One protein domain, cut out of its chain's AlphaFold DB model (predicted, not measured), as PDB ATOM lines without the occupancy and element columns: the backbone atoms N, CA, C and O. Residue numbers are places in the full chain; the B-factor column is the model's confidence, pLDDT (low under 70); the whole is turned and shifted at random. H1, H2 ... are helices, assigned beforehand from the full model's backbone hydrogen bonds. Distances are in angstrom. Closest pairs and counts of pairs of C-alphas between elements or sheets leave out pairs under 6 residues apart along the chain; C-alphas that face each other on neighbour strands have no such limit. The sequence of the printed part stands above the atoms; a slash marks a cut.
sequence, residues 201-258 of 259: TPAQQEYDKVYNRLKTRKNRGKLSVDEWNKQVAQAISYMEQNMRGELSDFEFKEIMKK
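AT A GLANCE: This is residues 201 to 258 of the 259 residues of an uncharacterized protein of bioreactor metagenome (UniProt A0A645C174). Two long helices, H2 and H1, lie side by side as a helical hairpin, and the short H3 folds back at one end, over the groove between them. The three run nearly along one direction, at shallow tilts of 4 or 5 degrees to each other, H2 the opposite way to H1 and H3, and their outline is a rod of 35 by 16 by 16 A. The 58 printed residues hold three named helices, H1, H2 and H3 in chain order, and no named strand: all helix. The whole is compact, with a radius of gyration of the C-alphas of 11.5 A.

IN THESE COORDINATES: H2, residues 225 to 243, is the longest helix, 26.8 A from C-alpha 225 at (17.910, 34.640, -32.330) to C-alpha 243. H1, residues 202 to 219, begins at C-alpha 202 at (13.734, 9.134, -23.882) and measures 26.0 A. H3, residues 249 to 256, measures 10.4 A and ends at C-alpha 256 at (17.935, 15.054, -33.581).

HOW THE PARTS SIT: H2 touches H1 at a shallow tilt of 5 degrees, opposite ways; the closest C-alphas, of Met 239 and Ala 203, are 5.9 A apart. With residues 235 to 242 alone, H2 touches H3, a second hairpin, at 4 degrees; the closest C-alphas, of Asn 242 and Phe 252, are 6.5 A apart. With residues 203 to 210 alone, H1 touches H3, the same way at 5 degrees; the closest C-alphas, of Val 210 and Met 256, are 6.6 A apart. In H1, H2 and H3 every O i to N i+4 pair is within hydrogen-bond range.

THE WHOLE: The C-alphas farthest apart, of Gly 221 and Gly 245, are 35.1 A apart. The printed part has no cut, and both links are tight, with 5 residues each. The mean pLDDT of the printed part is 92.1, and no printed residue is under 70.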
ATOM      1  N   THR A 201      10.947  11.327 -20.483       84.56
ATOM      2  CA  THR A 201      10.903  10.283 -21.510       84.56
ATOM      3  C   THR A 201      12.203  10.285 -22.329       84.56
ATOM      4  O   THR A 201      12.870  11.323 -22.410       84.56
ATOM      5  N   PRO A 202      12.579   9.167 -22.980       86.56
ATOM      6  CA  PRO A 202      13.734   9.134 -23.882       86.56
ATOM      7  C   PRO A 202      13.702  10.255 -24.935       86.56
ATOM      8  O   PRO A 202      14.722  10.898 -25.186       86.56
ATOM      9  N   ALA A 203      12.513  10.556 -25.466       87.31
ATOM     10  CA  ALA A 203      12.277  11.642 -26.415       87.31
ATOM     11  C   ALA A 203      12.699  13.014 -25.864       87.31
ATOM     12  O   ALA A 203      13.455  13.761 -26.488       87.31
ATOM     13  N   GLN A 204      12.244  13.321 -24.645       89.62
ATOM     14  CA  GLN A 204      12.556  14.569 -23.954       89.62
ATOM     15  C   GLN A 204      14.053  14.684 -23.663       89.62
ATOM     16  O   GLN A 204      14.630  15.750 -23.867       89.62
ATOM     17  N   GLN A 205      14.702  13.587 -23.257       87.94
ATOM     18  CA  GLN A 205      16.143  13.577 -22.997       87.94
ATOM     19  C   GLN A 205      16.969  13.901 -24.251       87.94
ATOM     20  O   GLN A 205      17.947  14.646 -24.159       87.94
ATOM     21  N   GLU A 206      16.605  13.368 -25.421       91.06
ATOM     22  CA  GLU A 206      17.290  13.709 -26.677       91.06
ATOM     23  C   GLU A 206      17.015  15.156 -27.103       91.06
ATOM     24  O   GLU A 206      17.949  15.870 -27.485       91.06
ATOM     25  N   TYR A 207      15.774  15.628 -26.948       93.25
ATOM     26  CA  TYR A 207      15.433  17.033 -27.172       93.25
ATOM     27  C   TYR A 207      16.266  17.973 -26.284       93.25
ATOM     28  O   TYR A 207      16.811  18.961 -26.773       93.25
ATOM     29  N   ASP A 208      16.458  17.659 -25.000       90.50
ATOM     30  CA  ASP A 208      17.273  18.484 -24.100       90.50
ATOM     31  C   ASP A 208      18.732  18.596 -24.551       90.50
ATOM     32  O   ASP A 208      19.354  19.655 -24.406       90.50
ATOM     33  N   LYS A 209      19.312  17.513 -25.091       92.00
ATOM     34  CA  LYS A 209      20.677  17.541 -25.641       92.00
ATOM     35  C   LYS A 209      20.743  18.510 -26.818       92.00
ATOM     36  O   LYS A 209      21.647  19.345 -26.859       92.00
ATOM     37  N   VAL A 210      19.777  18.429 -27.733       94.38
ATOM     38  CA  VAL A 210      19.657  19.327 -28.892       94.38
ATOM     39  C   VAL A 210      19.481  20.771 -28.448       94.38
ATOM     40  O   VAL A 210      20.265  21.635 -28.836       94.38
ATOM     41  N   TYR A 211      18.528  21.032 -27.555       93.88
ATOM     42  CA  TYR A 211      18.273  22.361 -27.016       93.88
ATOM     43  C   TYR A 211      19.536  22.976 -26.395       93.88
ATOM     44  O   TYR A 211      19.864  24.133 -26.666       93.88
ATOM     45  N   ASN A 212      20.303  22.204 -25.617       93.06
ATOM     46  CA  ASN A 212      21.555  22.675 -25.023       93.06
ATOM     47  C   ASN A 212      22.651  22.952 -26.068       93.06
ATOM     48  O   ASN A 212      23.388  23.935 -25.920       93.06
ATOM     49  N   ARG A 213      22.748  22.156 -27.145       93.69
ATOM     50  CA  ARG A 213      23.650  22.448 -28.279       93.69
ATOM     51  C   ARG A 213      23.260  23.752 -28.973       93.69
ATOM     52  O   ARG A 213      24.115  24.623 -29.146       93.69
ATOM     53  N   LEU A 214      21.977  23.926 -29.289       94.19
ATOM     54  CA  LEU A 214      21.439  25.137 -29.916       94.19
ATOM     55  C   LEU A 214      21.649  26.375 -29.038       94.19
ATOM     56  O   LEU A 214      22.151  27.395 -29.511       94.19
ATOM     57  N   LYS A 215      21.356  26.273 -27.735       94.56
ATOM     58  CA  LYS A 215      21.599  27.335 -26.748       94.56
ATOM     59  C   LYS A 215      23.078  27.721 -26.685       94.56
ATOM     60  O   LYS A 215      23.405  28.904 -26.668       94.56
ATOM     61  N   THR A 216      23.983  26.741 -26.700       94.88
ATOM     62  CA  THR A 216      25.435  26.994 -26.701       94.88
ATOM     63  C   THR A 216      25.888  27.693 -27.985       94.88
ATOM     64  O   THR A 216      26.692  28.621 -27.922       94.88
ATOM     65  N   ARG A 217      25.365  27.291 -29.153       94.12
ATOM     66  CA  ARG A 217      25.659  27.933 -30.447       94.12
ATOM     67  C   ARG A 217      25.163  29.380 -30.487       94.12
ATOM     68  O   ARG A 217      25.943  30.251 -30.863       94.12
ATOM     69  N   LYS A 218      23.936  29.640 -30.021       95.38
ATOM     70  CA  LYS A 218      23.379  30.996 -29.862       95.38
ATOM     71  C   LYS A 218      24.255  31.861 -28.956       95.38
ATOM     72  O   LYS A 218      24.657  32.947 -29.352       95.38
ATOM     73  N   ASN A 219      24.606  31.364 -27.769       91.56
ATOM     74  CA  ASN A 219      25.430  32.114 -26.812       91.56
ATOM     75  C   ASN A 219      26.836  32.430 -27.348       91.56
ATOM     76  O   ASN A 219      27.456  33.389 -26.908       91.56
ATOM     77  N   ARG A 220      27.340  31.631 -28.296       94.56
ATOM     78  CA  ARG A 220      28.610  31.861 -29.002       94.56
ATOM     79  C   ARG A 220      28.460  32.723 -30.264       94.56
ATOM     80  O   ARG A 220      29.415  32.815 -31.026       94.56
ATOM     81  N   GLY A 221      27.275  33.274 -30.534       92.25
ATOM     82  CA  GLY A 221      26.994  34.076 -31.730       92.25
ATOM     83  C   GLY A 221      26.976  33.288 -33.046       92.25
ATOM     84  O   GLY A 221      26.978  33.889 -34.110       92.25
ATOM     85  N   LYS A 222      26.961  31.946 -33.000       91.94
ATOM     86  CA  LYS A 222      26.945  31.074 -34.196       91.94
ATOM     87  C   LYS A 222      25.543  30.825 -34.765       91.94
ATOM     88  O   LYS A 222      25.408  30.065 -35.718       91.94
ATOM     89  N   LEU A 223      24.519  31.363 -34.111       90.69
ATOM     90  CA  LEU A 223      23.120  31.328 -34.524       90.69
ATOM     91  C   LEU A 223      22.510  32.679 -34.180       90.69
ATOM     92  O   LEU A 223      22.724  33.174 -33.067       90.69
ATOM     93  N   SER A 224      21.722  33.232 -35.096       93.50
ATOM     94  CA  SER A 224      20.865  34.368 -34.767       93.50
ATOM     95  C   SER A 224      19.744  33.941 -33.809       93.50
ATOM     96  O   SER A 224      19.471  32.751 -33.609       93.50
ATOM     97  N   VAL A 225      19.075  34.915 -33.186       92.00
ATOM     98  CA  VAL A 225      17.910  34.640 -32.330       92.00
ATOM     99  C   VAL A 225      16.788  33.968 -33.134       92.00
ATOM    100  O   VAL A 225      16.184  33.019 -32.634       92.00
ATOM    101  N   ASP A 226      16.566  34.393 -34.377       93.31
ATOM    102  CA  ASP A 226      15.504  33.867 -35.241       93.31
ATOM    103  C   ASP A 226      15.804  32.450 -35.735       93.31
ATOM    104  O   ASP A 226      14.934  31.576 -35.701       93.31
ATOM    105  N   GLU A 227      17.053  32.176 -36.120       92.00
ATOM    106  CA  GLU A 227      17.491  30.827 -36.491       92.00
ATOM    107  C   GLU A 227      17.384  29.864 -35.310       92.00
ATOM    108  O   GLU A 227      16.937  28.726 -35.468       92.00
ATOM    109  N   TRP A 228      17.756  30.329 -34.114       91.88
ATOM    110  CA  TRP A 228      17.598  29.561 -32.887       91.88
ATOM    111  C   TRP A 228      16.123  29.258 -32.601       91.88
ATOM    112  O   TRP A 228      15.788  28.098 -32.374       91.88
ATOM    113  N   ASN A 229      15.237  30.257 -32.680       92.31
ATOM    114  CA  ASN A 229      13.796  30.069 -32.485       92.31
ATOM    115  C   ASN A 229      13.222  29.042 -33.473       92.31
ATOM    116  O   ASN A 229      12.495  28.133 -33.069       92.31
ATOM    117  N   LYS A 230      13.593  29.140 -34.757       94.69
ATOM    118  CA  LYS A 230      13.135  28.219 -35.806       94.69
ATOM    119  C   LYS A 230      13.596  26.783 -35.552       94.69
ATOM    120  O   LYS A 230      12.793  25.857 -35.647       94.69
ATOM    121  N   GLN A 231      14.866  26.592 -35.202       94.75
ATOM    122  CA  GLN A 231      15.414  25.260 -34.930       94.75
ATOM    123  C   GLN A 231      14.843  24.651 -33.646       94.75
ATOM    124  O   GLN A 231      14.524  23.465 -33.622       94.75
ATOM    125  N   VAL A 232      14.643  25.451 -32.595       94.75
ATOM    126  CA  VAL A 232      13.982  24.988 -31.366       94.75
ATOM    127  C   VAL A 232      12.542  24.556 -31.654       94.75
ATOM    128  O   VAL A 232      12.148  23.477 -31.221       94.75
ATOM    129  N   ALA A 233      11.779  25.333 -32.430       94.56
ATOM    130  CA  ALA A 233      10.408  24.979 -32.802       94.56
ATOM    131  C   ALA A 233      10.339  23.665 -33.602       94.56
ATOM    132  O   ALA A 233       9.502  22.808 -33.316       94.56
ATOM    133  N   GLN A 234      11.254  23.463 -34.557       94.94
ATOM    134  CA  GLN A 234      11.355  22.198 -35.292       94.94
ATOM    135  C   GLN A 234      11.692  21.025 -34.367       94.94
ATOM    136  O   GLN A 234      11.065  19.969 -34.458       94.94
ATOM    137  N   ALA A 235      12.643  21.207 -33.448       93.81
ATOM    138  CA  ALA A 235      13.026  20.160 -32.512       93.81
ATOM    139  C   ALA A 235      11.870  19.766 -31.565       93.81
ATOM    140  O   ALA A 235      11.689  18.582 -31.280       93.81
ATOM    141  N   ILE A 236      11.052  20.732 -31.129       94.31
ATOM    142  CA  ILE A 236       9.830  20.467 -30.351       94.31
ATOM    143  C   ILE A 236       8.827  19.660 -31.184       94.31
ATOM    144  O   ILE A 236       8.349  18.632 -30.712       94.31
ATOM    145  N   SER A 237       8.564  20.062 -32.432       94.88
ATOM    146  CA  SER A 237       7.622  19.355 -33.314       94.88
ATOM    147  C   SER A 237       7.989  17.879 -33.490       94.88
ATOM    148  O   SER A 237       7.126  17.011 -33.383       94.88
ATOM    149  N   TYR A 238       9.265  17.570 -33.732       94.25
ATOM    150  CA  TYR A 238       9.713  16.180 -33.864       94.25
ATOM    151  C   TYR A 238       9.604  15.398 -32.552       94.25
ATOM    152  O   TYR A 238       9.298  14.207 -32.573       94.25
ATOM    153  N   MET A 239       9.835  16.051 -31.408       93.94
ATOM    154  CA  MET A 239       9.679  15.418 -30.096       93.94
ATOM    155  C   MET A 239       8.216  15.049 -29.854       93.94
ATOM    156  O   MET A 239       7.933  13.939 -29.415       93.94
ATOM    157  N   GLU A 240       7.284  15.945 -30.176       92.88
ATOM    158  CA  GLU A 240       5.852  15.676 -30.045       92.88
ATOM    159  C   GLU A 240       5.381  14.555 -30.978       92.88
ATOM    160  O   GLU A 240       4.618  13.695 -30.545       92.88
ATOM    161  N   GLN A 241       5.863  14.519 -32.225       92.38
ATOM    162  CA  GLN A 241       5.583  13.430 -33.171       92.38
ATOM    163  C   GLN A 241       6.072  12.074 -32.635       92.38
ATOM    164  O   GLN A 241       5.323  11.100 -32.648       92.38
ATOM    165  N   ASN A 242       7.293  12.004 -32.086       94.25
ATOM    166  CA  ASN A 242       7.794  10.780 -31.451       94.25
ATOM    167  C   ASN A 242       6.964  10.397 -30.214       94.25
ATOM    168  O   ASN A 242       6.587   9.240 -30.062       94.25
ATOM    169  N   MET A 243       6.583  11.368 -29.376       88.12
ATOM    170  CA  MET A 243       5.723  11.115 -28.214       88.12
ATOM    171  C   MET A 243       4.308  10.642 -28.585       88.12
ATOM    172  O   MET A 243       3.695   9.925 -27.797       88.12
ATOM    173  N   ARG A 244       3.789  11.015 -29.764       92.31
ATOM    174  CA  ARG A 244       2.525  10.497 -30.321       92.31
ATOM    175  C   ARG A 244       2.671   9.141 -31.025       92.31
ATOM    176  O   ARG A 244       1.663   8.561 -31.411       92.31
ATOM    177  N   GLY A 245       3.895   8.630 -31.182       88.44
ATOM    178  CA  GLY A 245       4.187   7.384 -31.900       88.44
ATOM    179  C   GLY A 245       4.224   7.522 -33.427       88.44
ATOM    180  O   GLY A 245       4.295   6.513 -34.119       88.44
ATOM    181  N   GLU A 246       4.192   8.748 -33.958       92.62
ATOM    182  CA  GLU A 246       4.274   9.039 -35.403       92.62
ATOM    183  C   GLU A 246       5.707   8.891 -35.943       92.62
ATOM    184  O   GLU A 246       5.907   8.673 -37.134       92.62
ATOM    185  N   LEU A 247       6.701   9.009 -35.058       90.81
ATOM    186  CA  LEU A 247       8.121   8.805 -35.340       90.81
ATOM    187  C   LEU A 247       8.668   7.717 -34.426       90.81
ATOM    188  O   LEU A 247       8.522   7.812 -33.204       90.81
ATOM    189  N   SER A 248       9.370   6.735 -34.991       90.75
ATOM    190  CA  SER A 248      10.091   5.762 -34.171       90.75
ATOM    191  C   SER A 248      11.236   6.430 -33.400       90.75
ATOM    192  O   SER A 248      11.804   7.439 -33.828       90.75
ATOM    193  N   ASP A 249      11.632   5.839 -32.272       88.12
ATOM    194  CA  ASP A 249      12.750   6.341 -31.460       88.12
ATOM    195  C   ASP A 249      14.070   6.417 -32.243       88.12
ATOM    196  O   ASP A 249      14.916   7.273 -31.969       88.12
ATOM    197  N   PHE A 250      14.256   5.524 -33.219       90.44
ATOM    198  CA  PHE A 250      15.431   5.507 -34.083       90.44
ATOM    199  C   PHE A 250      15.430   6.692 -35.057       90.44
ATOM    200  O   PHE A 250      16.397   7.453 -35.094       90.44
ATOM    201  N   GLU A 251      14.333   6.896 -35.792       89.69
ATOM    202  CA  GLU A 251      14.193   8.013 -36.737       89.69
ATOM    203  C   GLU A 251      14.298   9.357 -36.022       89.69
ATOM    204  O   GLU A 251      15.007  10.260 -36.470       89.69
ATOM    205  N   PHE A 252      13.654   9.469 -34.860       92.25
ATOM    206  CA  PHE A 252      13.730  10.649 -34.017       92.25
ATOM    207  C   PHE A 252      15.172  10.966 -33.600       92.25
ATOM    208  O   PHE A 252      15.624  12.104 -33.748       92.25
ATOM    209  N   LYS A 253      15.933   9.966 -33.136       91.00
ATOM    210  CA  LYS A 253      17.350  10.143 -32.780       91.00
ATOM    211  C   LYS A 253      18.200  10.589 -33.968       91.00
ATOM    212  O   LYS A 253      19.050  11.462 -33.796       91.00
ATOM    213  N   GLU A 254      17.978  10.033 -35.156       92.94
ATOM    214  CA  GLU A 254      18.704  10.434 -36.368       92.94
ATOM    215  C   GLU A 254      18.370  11.864 -36.808       92.94
ATOM    216  O   GLU A 254      19.270  12.624 -37.173       92.94
ATOM    217  N   ILE A 255      17.104  12.280 -36.710       91.62
ATOM    218  CA  ILE A 255      16.698  13.671 -36.959       91.62
ATOM    219  C   ILE A 255      17.369  14.606 -35.943       91.62
ATOM    220  O   ILE A 255      17.967  15.613 -36.325       91.62
ATOM    221  N   MET A 256      17.353  14.246 -34.657       91.25
ATOM    222  CA  MET A 256      17.935  15.054 -33.581       91.25
ATOM    223  C   MET A 256      19.459  15.217 -33.683       91.25
ATOM    224  O   MET A 256      19.996  16.224 -33.223       91.25
ATOM    225  N   LYS A 257      20.186  14.282 -34.308       91.38
ATOM    226  CA  LYS A 257      21.634  14.423 -34.568       91.38
ATOM    227  C   LYS A 257      21.973  15.543 -35.558       91.38
ATOM    228  O   LYS A 257      23.106  16.014 -35.546       91.38
ATOM    229  N   LYS A 258      21.021  15.972 -36.394       88.81
ATOM    230  CA  LYS A 258      21.242  16.987 -37.442       88.81
ATOM    231  C   LYS A 258      21.212  18.434 -36.922       88.81
ATOM    232  O   LYS A 258      21.591  19.336 -37.666       88.81
TER     233      LYS A 258